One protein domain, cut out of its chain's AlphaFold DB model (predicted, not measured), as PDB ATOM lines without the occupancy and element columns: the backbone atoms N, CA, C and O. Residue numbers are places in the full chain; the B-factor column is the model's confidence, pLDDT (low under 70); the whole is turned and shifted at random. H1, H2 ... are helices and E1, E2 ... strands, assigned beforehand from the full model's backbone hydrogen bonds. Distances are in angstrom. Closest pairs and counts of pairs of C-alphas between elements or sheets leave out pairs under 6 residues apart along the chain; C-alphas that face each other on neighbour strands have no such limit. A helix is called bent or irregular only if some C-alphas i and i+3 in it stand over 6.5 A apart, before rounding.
ATOM      1  N   ASP A  39      61.430  -0.682 365.266       63.38
ATOM      2  CA  ASP A  39      62.404  -1.745 365.468       63.38
ATOM      3  C   ASP A  39      62.378  -2.181 366.937       63.38
ATOM      4  O   ASP A  39      62.645  -1.382 367.835       63.38
ATOM      5  N   VAL A  40      62.010  -3.445 367.147       63.12
ATOM      6  CA  VAL A  40      61.918  -4.119 368.450       63.12
ATOM      7  C   VAL A  40      62.926  -5.265 368.571       63.12
ATOM      8  O   VAL A  40      62.854  -6.050 369.513       63.12
ATOM      9  N   ARG A  41      63.864  -5.409 367.622       63.41
ATOM     10  CA  ARG A  41      64.899  -6.455 367.679       63.41
ATOM     11  C   ARG A  41      65.739  -6.381 368.966       63.41
ATOM     12  O   ARG A  41      65.885  -7.425 369.595       63.41
ATOM     13  N   PRO A  42      66.161  -5.194 369.452       61.44
ATOM     14  CA  PRO A  42      66.878  -5.098 370.728       61.44
ATOM     15  C   PRO A  42      66.035  -5.543 371.938       61.44
ATOM     16  O   PRO A  42      66.549  -6.133 372.890       61.44
ATOM     17  N   LEU A  43      64.717  -5.318 371.891       57.53
ATOM     18  CA  LEU A  43      63.784  -5.782 372.921       57.53
ATOM     19  C   LEU A  43      63.669  -7.315 372.925       57.53
ATOM     20  O   LEU A  43      63.655  -7.928 373.992       57.53
ATOM     21  N   LEU A  44      63.611  -7.931 371.742       61.00
ATOM     22  CA  LEU A  44      63.570  -9.387 371.578       61.00
ATOM     23  C   LEU A  44      64.863 -10.066 372.048       61.00
ATOM     24  O   LEU A  44      64.806 -11.164 372.589       61.00
ATOM     25  N   GLU A  45      66.011  -9.414 371.870       61.16
ATOM     26  CA  GLU A  45      67.324  -9.928 372.285       61.16
ATOM     27  C   GLU A  45      67.563  -9.837 373.804       61.16
ATOM     28  O   GLU A  45      68.364 -10.597 374.345       61.16
ATOM     29  N   SER A  46      66.867  -8.931 374.505       54.59
ATOM     30  CA  SER A  46      67.090  -8.632 375.931       54.59
ATOM     31  C   SER A  46      66.028  -9.182 376.892       54.59
ATOM     32  O   SER A  46      66.255  -9.204 378.103       54.59
ATOM     33  N   SER A  47      64.876  -9.631 376.390       54.47
ATOM     34  CA  SER A  47      63.716  -9.975 377.222       54.47
ATOM     35  C   SER A  47      63.510 -11.487 377.373       54.47
ATOM     36  O   SER A  47      63.506 -12.224 376.391       54.47
ATOM     37  N   GLY A  48      63.256 -11.952 378.602       54.78
ATOM     38  CA  GLY A  48      62.710 -13.289 378.871       54.78
ATOM     39  C   GLY A  48      61.181 -13.342 378.724       54.78
ATOM     40  O   GLY A  48      60.491 -12.324 378.843       54.78
ATOM     41  N   GLU A  49      60.634 -14.534 378.476       45.16
ATOM     42  CA  GLU A  49      59.185 -14.786 378.520       45.16
ATOM     43  C   GLU A  49      58.613 -14.488 379.922       45.16
ATOM     44  O   GLU A  49      59.314 -14.689 380.920       45.16
ATOM     45  N   PRO A  50      57.349 -14.026 380.045       49.53
ATOM     46  CA  PRO A  50      56.312 -13.914 379.008       49.53
ATOM     47  C   PRO A  50      56.217 -12.542 378.305       49.53
ATOM     48  O   PRO A  50      55.300 -12.313 377.522       49.53
ATOM     49  N   THR A  51      57.105 -11.584 378.592       53.72
ATOM     50  CA  THR A  51      56.952 -10.189 378.118       53.72
ATOM     51  C   THR A  51      57.478  -9.978 376.691       53.72
ATOM     52  O   THR A  51      56.934  -9.166 375.946       53.72
ATOM     53  N   ALA A  52      58.498 -10.727 376.267       61.56
ATOM     54  CA  ALA A  52      59.219 -10.478 375.016       61.56
ATOM     55  C   ALA A  52      58.355 -10.646 373.750       61.56
ATOM     56  O   ALA A  52      58.309  -9.766 372.887       61.56
ATOM     57  N   GLY A  53      57.648 -11.777 373.635       64.69
ATOM     58  CA  GLY A  53      57.018 -12.179 372.379       64.69
ATOM     59  C   GLY A  53      55.780 -11.364 372.010       64.69
ATOM     60  O   GLY A  53      55.596 -10.991 370.848       64.69
ATOM     61  N   TRP A  54      54.898 -11.070 372.970       69.75
ATOM     62  CA  TRP A  54      53.677 -10.319 372.665       69.75
ATOM     63  C   TRP A  54      53.923  -8.814 372.588       69.75
ATOM     64  O   TRP A  54      53.319  -8.176 371.724       69.75
ATOM     65  N   VAL A  55      54.816  -8.251 373.417       71.62
ATOM     66  CA  VAL A  55      55.142  -6.817 373.351       71.62
ATOM     67  C   VAL A  55      55.746  -6.513 371.991       71.62
ATOM     68  O   VAL A  55      55.250  -5.626 371.309       71.62
ATOM     69  N   ALA A  56      56.706  -7.308 371.518       67.88
ATOM     70  CA  ALA A  56      57.288  -7.120 370.191       67.88
ATOM     71  C   ALA A  56      56.249  -7.164 369.049       67.88
ATOM     72  O   ALA A  56      56.382  -6.430 368.072       67.88
ATOM     73  N   ARG A  57      55.187  -7.976 369.170       74.00
ATOM     74  CA  ARG A  57      54.098  -8.044 368.173       74.00
ATOM     75  C   ARG A  57      53.108  -6.884 368.273       74.00
ATOM     76  O   ARG A  57      52.644  -6.391 367.249       74.00
ATOM     77  N   ALA A  58      52.744  -6.476 369.485       75.44
ATOM     78  CA  ALA A  58      51.688  -5.490 369.720       75.44
ATOM     79  C   ALA A  58      52.200  -4.043 369.681       75.44
ATOM     80  O   ALA A  58      51.474  -3.135 369.268       75.44
ATOM     81  N   LEU A  59      53.449  -3.828 370.099       81.69
ATOM     82  CA  LEU A  59      54.047  -2.512 370.272       81.69
ATOM     83  C   LEU A  59      54.087  -1.687 368.977       81.69
ATOM     84  O   LEU A  59      53.695  -0.522 369.043       81.69
ATOM     85  N   PRO A  60      54.466  -2.238 367.803       82.12
ATOM     86  CA  PRO A  60      54.511  -1.450 366.573       82.12
ATOM     87  C   PRO A  60      53.163  -0.814 366.224       82.12
ATOM     88  O   PRO A  60      53.091   0.382 365.949       82.12
ATOM     89  N   GLY A  61      52.081  -1.598 366.296       82.62
ATOM     90  CA  GLY A  61      50.730  -1.119 365.999       82.62
ATOM     91  C   GLY A  61      50.226  -0.106 367.027       82.62
ATOM     92  O   GLY A  61      49.716   0.949 366.651       82.62
ATOM     93  N   ALA A  62      50.406  -0.394 368.320       86.19
ATOM     94  CA  ALA A  62      49.980   0.499 369.398       86.19
ATOM     95  C   ALA A  62      50.718   1.847 369.359       86.19
ATOM     96  O   ALA A  62      50.094   2.900 369.500       86.19
ATOM     97  N   LEU A  63      52.029   1.830 369.109       85.56
ATOM     98  CA  LEU A  63      52.839   3.039 369.031       85.56
ATOM     99  C   LEU A  63      52.525   3.851 367.773       85.56
ATOM    100  O   LEU A  63      52.341   5.061 367.869       85.56
ATOM    101  N   ALA A  64      52.381   3.208 366.611       84.00
ATOM    102  CA  ALA A  64      51.974   3.897 365.387       84.00
ATOM    103  C   ALA A  64      50.603   4.580 365.540       84.00
ATOM    104  O   ALA A  64      50.422   5.717 365.094       84.00
ATOM    105  N   ALA A  65      49.650   3.922 366.212       85.81
ATOM    106  CA  ALA A  65      48.348   4.503 366.521       85.81
ATOM    107  C   ALA A  65      48.464   5.702 367.477       85.81
ATOM    108  O   ALA A  65      47.874   6.750 367.213       85.81
ATOM    109  N   ALA A  66      49.259   5.583 368.544       87.62
ATOM    110  CA  ALA A  66      49.488   6.668 369.497       87.62
ATOM    111  C   ALA A  66      50.148   7.890 368.830       87.62
ATOM    112  O   ALA A  66      49.679   9.012 369.002       87.62
ATOM    113  N   LEU A  67      51.171   7.673 367.996       85.94
ATOM    114  CA  LEU A  67      51.839   8.724 367.217       85.94
ATOM    115  C   LEU A  67      50.892   9.401 366.225       85.94
ATOM    116  O   LEU A  67      50.915  10.618 366.069       85.94
ATOM    117  N   SER A  68      50.020   8.622 365.582       82.94
ATOM    118  CA  SER A  68      49.002   9.166 364.679       82.94
ATOM    119  C   SER A  68      47.960  10.015 365.417       82.94
ATOM    120  O   SER A  68      47.422  10.969 364.854       82.94
ATOM    121  N   GLY A  69      47.671   9.671 366.675       83.38
ATOM    122  CA  GLY A  69      46.726  10.375 367.537       83.38
ATOM    123  C   GLY A  69      47.291  11.611 368.242       83.38
ATOM    124  O   GLY A  69      46.508  12.474 368.631       83.38
ATOM    125  N   SER A  70      48.615  11.742 368.378       82.56
ATOM    126  CA  SER A  70      49.248  12.804 369.179       82.56
ATOM    127  C   SER A  70      49.240  14.193 368.521       82.56
ATOM    128  O   SER A  70      49.642  15.179 369.137       82.56
ATOM    129  N   GLY A  71      48.776  14.305 367.269       74.38
ATOM    130  CA  GLY A  71      48.683  15.583 366.551       74.38
ATOM    131  C   GLY A  71      50.025  16.123 366.042       74.38
ATOM    132  O   GLY A  71      50.105  17.270 365.601       74.38
ATOM    133  N   GLN A  72      51.078  15.308 366.081       74.44
ATOM    134  CA  GLN A  72      52.391  15.649 365.552       74.44
ATOM    135  C   GLN A  72      52.349  15.906 364.031       74.44
ATOM    136  O   GLN A  72      51.616  15.256 363.286       74.44
ATOM    137  N   SER A  73      53.190  16.831 363.552       67.69
ATOM    138  CA  SER A  73      53.435  17.044 362.120       67.69
ATOM    139  C   SER A  73      54.832  16.577 361.692       67.69
ATOM    140  O   SER A  73      55.803  16.676 362.446       67.69
ATOM    141  N   GLY A  74      54.926  16.083 360.455       74.62
ATOM    142  CA  GLY A  74      56.180  15.674 359.817       74.62
ATOM    143  C   GLY A  74      56.608  14.225 360.097       74.62
ATOM    144  O   GLY A  74      56.132  13.604 361.049       74.62
ATOM    145  N   PRO A  75      57.499  13.667 359.257       78.69
ATOM    146  CA  PRO A  75      57.988  12.304 359.415       78.69
ATOM    147  C   PRO A  75      58.897  12.191 360.642       78.69
ATOM    148  O   PRO A  75      59.767  13.034 360.874       78.69
ATOM    149  N   VAL A  76      58.717  11.119 361.407       83.19
ATOM    150  CA  VAL A  76      59.600  10.728 362.507       83.19
ATOM    151  C   VAL A  76      59.916   9.249 362.380       83.19
ATOM    152  O   VAL A  76      59.087   8.498 361.896       83.19
ATOM    153  N   SER A  77      61.117   8.836 362.770       85.62
ATOM    154  CA  SER A  77      61.463   7.424 362.957       85.62
ATOM    155  C   SER A  77      61.679   7.125 364.437       85.62
ATOM    156  O   SER A  77      62.133   7.998 365.169       85.62
ATOM    157  N   VAL A  78      61.326   5.923 364.887       87.50
ATOM    158  CA  VAL A  78      61.395   5.522 366.295       87.50
ATOM    159  C   VAL A  78      62.002   4.130 366.385       87.50
ATOM    160  O   VAL A  78      61.499   3.200 365.757       87.50
ATOM    161  N   ARG A  79      63.047   3.984 367.197       87.44
ATOM    162  CA  ARG A  79      63.627   2.694 367.592       87.44
ATOM    163  C   ARG A  79      63.331   2.481 369.068       87.44
ATOM    164  O   ARG A  79      63.580   3.391 369.853       87.44
ATOM    165  N   ILE A  80      62.798   1.322 369.450       86.50
ATOM    166  CA  ILE A  80      62.555   1.009 370.863       86.50
ATOM    167  C   ILE A  80      63.585  -0.016 371.316       86.50
ATOM    168  O   ILE A  80      63.613  -1.147 370.837       86.50
ATOM    169  N   ASP A  81      64.415   0.399 372.264       84.06
ATOM    170  CA  ASP A  81      65.512  -0.408 372.781       84.06
ATOM    171  C   ASP A  81      65.040  -1.314 373.920       84.06
ATOM    172  O   ASP A  81      65.464  -2.462 374.016       84.06
ATOM    173  N   ASN A  82      64.159  -0.806 374.791       82.50
ATOM    174  CA  ASN A  82      63.688  -1.557 375.949       82.50
ATOM    175  C   ASN A  82      62.293  -1.113 376.422       82.50
ATOM    176  O   ASN A  82      61.942   0.069 376.370       82.50
ATOM    177  N   VAL A  83      61.526  -2.067 376.948       85.38
ATOM    178  CA  VAL A  83      60.260  -1.861 377.652       85.38
ATOM    179  C   VAL A  83      60.345  -2.595 378.984       85.38
ATOM    180  O   VAL A  83      60.451  -3.816 379.028       85.38
ATOM    181  N   ILE A  84      60.280  -1.841 380.076       85.44
ATOM    182  CA  ILE A  84      60.383  -2.359 381.439       85.44
ATOM    183  C   ILE A  84      59.035  -2.147 382.112       85.44
ATOM    184  O   ILE A  84      58.605  -1.007 382.282       85.44
ATOM    185  N   LEU A  85      58.380  -3.236 382.509       86.31
ATOM    186  CA  LEU A  85      57.187  -3.170 383.346       86.31
ATOM    187  C   LEU A  85      57.584  -3.394 384.800       86.31
ATOM    188  O   LEU A  85      58.204  -4.403 385.138       86.31
ATOM    189  N   GLY A  86      57.226  -2.451 385.664       85.19
ATOM    190  CA  GLY A  86      57.414  -2.598 387.097       85.19
ATOM    191  C   GLY A  86      56.500  -3.687 387.687       85.19
ATOM    192  O   GLY A  86      55.531  -4.115 387.052       85.19
ATOM    193  N   PRO A  87      56.759  -4.143 388.919       84.06
ATOM    194  CA  PRO A  87      56.024  -5.251 389.530       84.06
ATOM    195  C   PRO A  87      54.532  -4.942 389.733       84.06
ATOM    196  O   PRO A  87      54.163  -3.841 390.146       84.06
ATOM    197  N   ASN A  88      53.659  -5.934 389.525       83.12
ATOM    198  CA  ASN A  88      52.210  -5.764 389.725       83.12
ATOM    199  C   ASN A  88      51.818  -5.580 391.203       83.12
ATOM    200  O   ASN A  88      50.720  -5.114 391.497       83.12
ATOM    201  N   THR A  89      52.722  -5.908 392.129       83.62
ATOM    202  CA  THR A  89      52.552  -5.770 393.582       83.62
ATOM    203  C   THR A  89      52.802  -4.356 394.105       83.62
ATOM    204  O   THR A  89      52.593  -4.108 395.288       83.62
ATOM    205  N   GLY A  90      53.260  -3.438 393.251       83.19
ATOM    206  CA  GLY A  90      53.647  -2.084 393.648       83.19
ATOM    207  C   GLY A  90      55.146  -1.918 393.811       83.19
ATOM    208  O   GLY A  90      55.899  -2.893 393.811       83.19
ATOM    209  N   GLY A  91      55.575  -0.663 393.915       85.69
ATOM    210  CA  GLY A  91      56.980  -0.297 393.842       85.69
ATOM    211  C   GLY A  91      57.317   1.003 394.561       85.69
ATOM    212  O   GLY A  91      56.566   1.507 395.392       85.69
ATOM    213  N   VAL A  92      58.491   1.538 394.230       84.81
ATOM    214  CA  VAL A  92      59.072   2.749 394.840       84.81
ATOM    215  C   VAL A  92      58.516   4.059 394.262       84.81
ATOM    216  O   VAL A  92      59.037   5.134 394.550       84.81
ATOM    217  N   GLY A  93      57.501   3.985 393.401       86.25
ATOM    218  CA  GLY A  93      56.860   5.148 392.807       86.25
ATOM    219  C   GLY A  93      55.899   5.862 393.768       86.25
ATOM    220  O   GLY A  93      55.617   5.382 394.872       86.25
ATOM    221  N   PRO A  94      55.351   7.018 393.348       85.31
ATOM    222  CA  PRO A  94      54.374   7.764 394.132       85.31
ATOM    223  C   PRO A  94      53.207   6.879 394.581       85.31
ATOM    224  O   PRO A  94      52.642   6.141 393.772       85.31
ATOM    225  N   ALA A  95      52.852   6.958 395.867       89.50
ATOM    226  CA  ALA A  95      51.780   6.177 396.492       89.50
ATOM    227  C   ALA A  95      51.873   4.651 396.252       89.50
ATOM    228  O   ALA A  95      50.857   3.982 396.084       89.50
ATOM    229  N   GLY A  96      53.092   4.100 396.223       89.56
ATOM    230  CA  GLY A  96      53.321   2.662 396.048       89.56
ATOM    231  C   GLY A  96      53.169   2.176 394.606       89.56
ATOM    232  O   GLY A  96      53.099   0.970 394.365       89.56
ATOM    233  N   SER A  97      53.108   3.093 393.636       91.69
ATOM    234  CA  SER A  97      53.083   2.732 392.220       91.69
ATOM    235  C   SER A  97      54.386   2.076 391.767       91.69
ATOM    236  O   SER A  97      55.468   2.292 392.319       91.69
ATOM    237  N   SER A  98      54.277   1.281 390.715       89.56
ATOM    238  CA  SER A  98      55.412   0.700 390.015       89.56
ATOM    239  C   SER A  98      55.695   1.508 388.754       89.56
ATOM    240  O   SER A  98      54.778   1.702 387.951       89.56
ATOM    241  N   PRO A  99      56.929   1.998 388.556       90.44
ATOM    242  CA  PRO A  99      57.277   2.696 387.332       90.44
ATOM    243  C   PRO A  99      57.376   1.709 386.167       90.44
ATOM    244  O   PRO A  99      58.062   0.692 386.258       90.44
ATOM    245  N   ASP A 100      56.733   2.068 385.067       91.38
ATOM    246  CA  ASP A 100      56.883   1.442 383.762       91.38
ATOM    247  C   ASP A 100      57.706   2.365 382.877       91.38
ATOM    248  O   ASP A 100      57.553   3.587 382.945       91.38
ATOM    249  N   GLN A 101      58.583   1.805 382.051       91.94
ATOM    250  CA  GLN A 101      59.487   2.583 381.213       91.94
ATOM    251  C   GLN A 101      59.526   2.065 379.783       91.94
ATOM    252  O   GLN A 101      59.578   0.863 379.539       91.94
ATOM    253  N   MET A 102      59.581   3.001 378.843       91.06
ATOM    254  CA  MET A 102      59.880   2.750 377.439       91.06
ATOM    255  C   MET A 102      61.085   3.595 377.048       91.06
ATOM    256  O   MET A 102      61.065   4.817 377.203       91.06
ATOM    257  N   ILE A 103      62.141   2.933 376.584       90.44
ATOM    258  CA  ILE A 103      63.434   3.537 376.272       90.44
ATOM    259  C   ILE A 103      63.717   3.309 374.794       90.44
ATOM    260  O   ILE A 103      63.554   2.194 374.296       90.44
ATOM    261  N   GLY A 104      64.147   4.353 374.102       90.12
ATOM    262  CA  GLY A 104      64.475   4.261 372.693       90.12
ATOM    263  C   GLY A 104      65.081   5.537 372.138       90.12
ATOM    264  O   GLY A 104      65.534   6.414 372.875       90.12
ATOM    265  N   GLU A 105      65.038   5.646 370.820       91.25
ATOM    266  CA  GLU A 105      65.524   6.785 370.056       91.25
ATOM    267  C   GLU A 105      64.435   7.298 369.121       91.25
ATOM    268  O   GLU A 105      63.645   6.529 368.564       91.25
ATOM    269  N   VAL A 106      64.423   8.613 368.921       91.00
ATOM    270  CA  VAL A 106      63.521   9.291 367.994       91.00
ATOM    271  C   VAL A 106      64.352  10.092 367.004       91.00
ATOM    272  O   VAL A 106      65.148  10.942 367.402       91.00
ATOM    273  N   SER A 107      64.149   9.844 365.713       89.44
ATOM    274  CA  SER A 107      64.803  10.568 364.626       89.44
ATOM    275  C   SER A 107      63.823  11.503 363.924       89.44
ATOM    276  O   SER A 107      62.802  11.061 363.393       89.44
ATOM    277  N   ARG A 108      64.143  12.799 363.862       86.19
ATOM    278  CA  ARG A 108      63.376  13.820 363.130       86.19
ATOM    279  C   ARG A 108      64.323  14.657 362.278       86.19
ATOM    280  O   ARG A 108      65.285  15.217 362.789       86.19
ATOM    281  N   GLY A 109      64.059  14.744 360.972       85.44
ATOM    282  CA  GLY A 109      64.883  15.551 360.060       85.44
ATOM    283  C   GLY A 109      66.367  15.153 360.029       85.44
ATOM    284  O   GLY A 109      67.217  16.011 359.838       85.44
ATOM    285  N   GLY A 110      66.679  13.873 360.264       85.06
ATOM    286  CA  GLY A 110      68.055  13.361 360.319       85.06
ATOM    287  C   GLY A 110      68.760  13.518 361.671       85.06
ATOM    288  O   GLY A 110      69.869  13.016 361.823       85.06
ATOM    289  N   VAL A 111      68.131  14.160 362.660       88.69
ATOM    290  CA  VAL A 111      68.649  14.248 364.033       88.69
ATOM    291  C   VAL A 111      68.023  13.149 364.876       88.69
ATOM    292  O   VAL A 111      66.798  13.051 364.916       88.69
ATOM    293  N   THR A 112      68.850  12.354 365.551       91.38
ATOM    294  CA  THR A 112      68.419  11.288 366.465       91.38
ATOM    295  C   THR A 112      68.682  11.697 367.907       91.38
ATOM    296  O   THR A 112      69.806  12.069 368.241       91.38
ATOM    297  N   SER A 113      67.660  11.587 368.754       92.19
ATOM    298  CA  SER A 113      67.743  11.890 370.184       92.19
ATOM    299  C   SER A 113      67.292  10.695 371.023       92.19
ATOM    300  O   SER A 113      66.306  10.042 370.660       92.19
ATOM    301  N   PRO A 114      67.973  10.409 372.149       94.44
ATOM    302  CA  PRO A 114      67.537   9.381 373.075       94.44
ATOM    303  C   PRO A 114      66.285   9.832 373.812       94.44
ATOM    304  O   PRO A 114      66.047  11.022 374.025       94.44
ATOM    305  N   LEU A 115      65.518   8.852 374.260       93.44
ATOM    306  CA  LEU A 115      64.263   9.103 374.910       93.44
ATOM    307  C   LEU A 115      63.886   8.021 375.915       93.44
ATOM    308  O   LEU A 115      63.983   6.825 375.651       93.44
ATOM    309  N   ARG A 116      63.342   8.474 377.045       94.50
ATOM    310  CA  ARG A 116      62.701   7.652 378.059       94.50
ATOM    311  C   ARG A 116      61.310   8.188 378.389       94.50
ATOM    312  O   ARG A 116      61.184   9.250 378.991       94.50
ATOM    313  N   ALA A 117      60.278   7.416 378.077       94.75
ATOM    314  CA  ALA A 117      58.932   7.631 378.596       94.75
ATOM    315  C   ALA A 117      58.739   6.813 379.880       94.75
ATOM    316  O   ALA A 117      59.181   5.668 379.955       94.75
ATOM    317  N   THR A 118      58.092   7.402 380.889       94.56
ATOM    318  CA  THR A 118      57.744   6.723 382.147       94.56
ATOM    319  C   THR A 118      56.255   6.891 382.426       94.56
ATOM    320  O   THR A 118      55.750   8.012 382.378       94.56
ATOM    321  N   SER A 119      55.566   5.799 382.744       94.94
ATOM    322  CA  SER A 119      54.217   5.817 383.321       94.94
ATOM    323  C   SER A 119      54.223   5.134 384.685       94.94
ATOM    324  O   SER A 119      55.137   4.379 385.005       94.94
ATOM    325  N   TYR A 120      53.210   5.401 385.505       94.19
ATOM    326  CA  TYR A 120      53.087   4.805 386.834       94.19
ATOM    327  C   TYR A 120      51.878   3.878 386.879       94.19
ATOM    328  O   TYR A 120      50.748   4.315 386.660       94.19
ATOM    329  N   TYR A 121      52.127   2.605 387.177       92.12
ATOM    330  CA  TYR A 121      51.090   1.612 387.415       92.12
ATOM    331  C   TYR A 121      50.747   1.554 388.901       92.12
ATOM    332  O   TYR A 121      51.627   1.396 389.748       92.12
ATOM    333  N   TYR A 122      49.459   1.645 389.211       92.62
ATOM    334  CA  TYR A 122      48.951   1.515 390.569       92.62
ATOM    335  C   TYR A 122      48.406   0.099 390.769       92.62
ATOM    336  O   TYR A 122      47.494  -0.294 390.041       92.62
ATOM    337  N   PRO A 123      48.942  -0.667 391.736       88.56
ATOM    338  CA  PRO A 123      48.519  -2.038 391.983       88.56
ATOM    339  C   PRO A 123      47.022  -2.173 392.209       88.56
ATOM    340  O   PRO A 123      46.429  -1.463 393.021       88.56
ATOM    341  N   ASN A 124      46.434  -3.157 391.537       87.69
ATOM    342  CA  ASN A 124      45.038  -3.520 391.687       87.69
ATOM    343  C   ASN A 124      44.915  -5.049 391.824       87.69
ATOM    344  O   ASN A 124      45.464  -5.776 390.992       87.69
ATOM    345  N   PRO A 125      44.180  -5.576 392.825       87.81
ATOM    346  CA  PRO A 125      43.927  -7.012 392.949       87.81
ATOM    347  C   PRO A 125      43.350  -7.665 391.685       87.81
ATOM    348  O   PRO A 125      43.707  -8.799 391.374       87.81
ATOM    349  N   ALA A 126      42.509  -6.952 390.928       87.56
ATOM    350  CA  ALA A 126      41.942  -7.455 389.674       87.56
ATOM    351  C   ALA A 126      43.017  -7.701 388.599       87.56
ATOM    352  O   ALA A 126      42.923  -8.640 387.813       87.56
ATOM    353  N   ASP A 127      44.079  -6.902 388.592       83.88
ATOM    354  CA  ASP A 127      45.162  -7.031 387.621       83.88
ATOM    355  C   ASP A 127      46.109  -8.194 387.960       83.88
ATOM    356  O   ASP A 127      46.765  -8.733 387.069       83.88
ATOM    357  N   ASN A 128      46.139  -8.647 389.219       80.12
ATOM    358  CA  ASN A 128      46.894  -9.840 389.626       80.12
ATOM    359  C   ASN A 128      46.246 -11.146 389.150       80.12
ATOM    360  O   ASN A 128      46.945 -12.137 388.965       80.12
ATOM    361  N   VAL A 129      44.929 -11.154 388.925       85.56
ATOM    362  CA  VAL A 129      44.227 -12.301 388.320       85.56
ATOM    363  C   VAL A 129      44.197 -12.227 386.788       85.56
ATOM    364  O   VAL A 129      43.885 -13.217 386.136       85.56
ATOM    365  N   MET A 130      44.563 -11.078 386.204       84.75
ATOM    366  CA  MET A 130      44.576 -10.826 384.756       84.75
ATOM    367  C   MET A 130      45.904 -10.203 384.293       84.75
ATOM    368  O   MET A 130      45.915  -9.204 383.572       84.75
ATOM    369  N   ILE A 131      47.033 -10.790 384.706       80.75
ATOM    370  CA  ILE A 131      48.378 -10.208 384.528       80.75
ATOM    371  C   ILE A 131      48.674  -9.862 383.066       80.75
ATOM    372  O   ILE A 131      49.148  -8.764 382.783       80.75
ATOM    373  N   GLU A 132      48.357 -10.755 382.127       81.62
ATOM    374  CA  GLU A 132      48.580 -10.503 380.698       81.62
ATOM    375  C   GLU A 132      47.791  -9.282 380.219       81.62
ATOM    376  O   GLU A 132      48.359  -8.358 379.637       81.62
ATOM    377  N   GLN A 133      46.492  -9.223 380.526       85.06
ATOM    378  CA  GLN A 133      45.646  -8.099 380.131       85.06
ATOM    379  C   GLN A 133      46.103  -6.784 380.779       85.06
ATOM    380  O   GLN A 133      46.096  -5.743 380.117       85.06
ATOM    381  N   SER A 134      46.511  -6.821 382.049       86.06
ATOM    382  CA  SER A 134      47.079  -5.662 382.743       86.06
ATOM    383  C   SER A 134      48.345  -5.172 382.039       86.06
ATOM    384  O   SER A 134      48.437  -3.997 381.678       86.06
ATOM    385  N   ASN A 135      49.275  -6.074 381.727       85.75
ATOM    386  CA  ASN A 135      50.509  -5.722 381.031       85.75
ATOM    387  C   ASN A 135      50.230  -5.137 379.638       85.75
ATOM    388  O   ASN A 135      50.830  -4.125 379.275       85.75
ATOM    389  N   HIS A 136      49.264  -5.688 378.893       86.25
ATOM    390  CA  HIS A 136      48.808  -5.118 377.622       86.25
ATOM    391  C   HIS A 136      48.346  -3.661 377.771       86.25
ATOM    392  O   HIS A 136      48.775  -2.798 377.002       86.25
ATOM    393  N   ARG A 137      47.506  -3.363 378.770       89.25
ATOM    394  CA  ARG A 137      47.030  -1.992 379.030       89.25
ATOM    395  C   ARG A 137      48.178  -1.050 379.388       89.25
ATOM    396  O   ARG A 137      48.234   0.058 378.863       89.25
ATOM    397  N   ARG A 138      49.106  -1.500 380.233       90.25
ATOM    398  CA  ARG A 138      50.272  -0.713 380.669       90.25
ATOM    399  C   ARG A 138      51.201  -0.367 379.508       90.25
ATOM    400  O   ARG A 138      51.648   0.770 379.401       90.25
ATOM    401  N   VAL A 139      51.424  -1.298 378.579       88.75
ATOM    402  CA  VAL A 139      52.197  -1.023 377.355       88.75
ATOM    403  C   VAL A 139      51.490  -0.012 376.455       88.75
ATOM    404  O   VAL A 139      52.138   0.908 375.961       88.75
ATOM    405  N   VAL A 140      50.168  -0.115 376.277       91.31
ATOM    406  CA  VAL A 140      49.397   0.892 375.525       91.31
ATOM    407  C   VAL A 140      49.522   2.273 376.173       91.31
ATOM    408  O   VAL A 140      49.737   3.260 375.470       91.31
ATOM    409  N   GLN A 141      49.449   2.348 377.502       93.00
ATOM    410  CA  GLN A 141      49.640   3.595 378.239       93.00
ATOM    411  C   GLN A 141      51.054   4.162 378.041       93.00
ATOM    412  O   GLN A 141      51.201   5.356 377.786       93.00
ATOM    413  N   LEU A 142      52.093   3.324 378.077       92.69
ATOM    414  CA  LEU A 142      53.452   3.760 377.755       92.69
ATOM    415  C   LEU A 142      53.571   4.279 376.317       92.69
ATOM    416  O   LEU A 142      54.212   5.306 376.114       92.69
ATOM    417  N   CYS A 143      52.950   3.621 375.331       91.88
ATOM    418  CA  CYS A 143      52.929   4.107 373.947       91.88
ATOM    419  C   CYS A 143      52.299   5.500 373.840       91.88
ATOM    420  O   CYS A 143      52.798   6.333 373.087       91.88
ATOM    421  N   GLN A 144      51.223   5.759 374.589       93.44
ATOM    422  CA  GLN A 144      50.574   7.072 374.636       93.44
ATOM    423  C   GLN A 144      51.497   8.124 375.247       93.44
ATOM    424  O   GLN A 144      51.732   9.152 374.622       93.44
ATOM    425  N   VAL A 145      52.083   7.844 376.417       95.00
ATOM    426  CA  VAL A 145      53.031   8.764 377.066       95.00
ATOM    427  C   VAL A 145      54.219   9.038 376.150       95.00
ATOM    428  O   VAL A 145      54.611  10.188 375.978       95.00
ATOM    429  N   PHE A 146      54.770   8.000 375.518       92.88
ATOM    430  CA  PHE A 146      55.830   8.144 374.533       92.88
ATOM    431  C   PHE A 146      55.375   9.072 373.403       92.88
ATOM    432  O   PHE A 146      55.996  10.106 373.201       92.88
ATOM    433  N   ALA A 147      54.276   8.777 372.710       91.25
ATOM    434  CA  ALA A 147      53.792   9.591 371.594       91.25
ATOM    435  C   ALA A 147      53.499  11.057 371.965       91.25
ATOM    436  O   ALA A 147      53.828  11.959 371.190       91.25
ATOM    437  N   ASP A 148      52.924  11.295 373.145       92.00
ATOM    438  CA  ASP A 148      52.642  12.632 373.676       92.00
ATOM    439  C   ASP A 148      53.907  13.455 373.810       92.00
ATOM    440  O   ASP A 148      53.969  14.624 373.420       92.00
ATOM    441  N   TRP A 149      54.941  12.838 374.354       91.38
ATOM    442  CA  TRP A 149      56.200  13.511 374.446       91.38
ATOM    443  C   TRP A 149      56.835  13.728 373.035       91.38
ATOM    444  O   TRP A 149      57.415  14.792 372.832       91.38
ATOM    445  N   VAL A 150      56.624  12.870 372.004       89.25
ATOM    446  CA  VAL A 150      57.092  13.175 370.608       89.25
ATOM    447  C   VAL A 150      56.438  14.436 370.100       89.25
ATOM    448  O   VAL A 150      57.094  15.295 369.496       89.25
ATOM    449  N   ALA A 151      55.134  14.548 370.328       88.12
ATOM    450  CA  ALA A 151      54.378  15.709 369.910       88.12
ATOM    451  C   ALA A 151      54.893  16.984 370.592       88.12
ATOM    452  O   ALA A 151      54.981  18.024 369.943       88.12
ATOM    453  N   ARG A 152      55.309  16.888 371.861       85.94
ATOM    454  CA  ARG A 152      55.887  17.998 372.638       85.94
ATOM    455  C   ARG A 152      57.336  18.328 372.271       85.94
ATOM    456  O   ARG A 152      57.823  19.376 372.679       85.94
ATOM    457  N   GLY A 153      57.996  17.483 371.479       82.94
ATOM    458  CA  GLY A 153      59.423  17.616 371.175       82.94
ATOM    459  C   GLY A 153      60.339  17.054 372.262       82.94
ATOM    460  O   GLY A 153      61.537  17.301 372.174       82.94
TER     461      GLY A 153
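AT A GLANCE: This is residues 39 to 153 of the 154 residues of an uncharacterized protein of Roseiarcus fermentans (UniProt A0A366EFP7). A twisted sheet of three strands has the long helix H4 packed on one face, with H2 beside it in the same helical layer. H1 lies by the edge strand E1, while little H3 sits at the far end of the long axis. The printed part has 115 residues, with four named helices and three named strands that follow along the chain as H1 H2 E1 E2 E3 H3 H4; the sheet, in the order E1 E2 E3, is antiparallel and the class is mixed, helices and strands. It is compact, radius of gyration of the C-alphas 14.2 A, spanning 44 by 29 by 22 A.

HOW THE PARTS SIT: E1, residues 76 to 84, E2, 98 to 108, and E3, 111 to 121, form a meander, each strand the antiparallel neighbour of the one before. N 81 and O 103 are 2.8 A apart, N 104 and O 115 2.9 A. H4, residues 131 to 152, is on the sheet; its closest C-alphas with E3 are Phe 146 and Ala 117, 5.1 A. H2, residues 51 to 69, touches H4 at Leu 67 and Ala 147, closest C-alphas 4.9 A apart, at a steep tilt of 38 degrees, the same way. H2 and H4 make two layers with the sheet, helices on one face. H1, residues 41 to 46, is on the sheet over none of its strands, on the opposite face from H4; H1 and H2 form a helical hairpin, closest C-alphas Leu 44 and Ala 52, 5.7 A. H3, residues 125 to 129, is close to but not clearly touching H4, closest C-alphas Asp 127 and Ser 134, 5.4 A. Every O i to N i+4 pair is within hydrogen-bond range in H1 and H4, 13 of 15 in H2 and 0 of 1 in H3, where 2 of 2 O i to N i+3 pairs are.

IN THESE COORDINATES: E2 spans 31.0 A, E3 31.9 A and E1 23.0 A, E1 bending by 60 degrees at residue 81. H4 spans 31.5 A, ending at C-alpha 152 (55.887, 17.998, 372.638). H2 spans 25.3 A with a kink of 44 degrees near residue 58, and is only just irregular: C-alphas 57 and 60 are 6.8 A apart. H1, 8.8 A, begins at C-alpha 41 (64.899, -6.455, 367.679); H3 spans 7.0 A.

THE WHOLE: The C-alphas of Gly 110 and Pro 125 are farthest apart, 45.4 A. The printed part has no cut; the link E1 to E2, residues 85 to 97, is long. Mean pLDDT of the printed part is 82.7, with residues 39 to 54, 56 and 73 under 70.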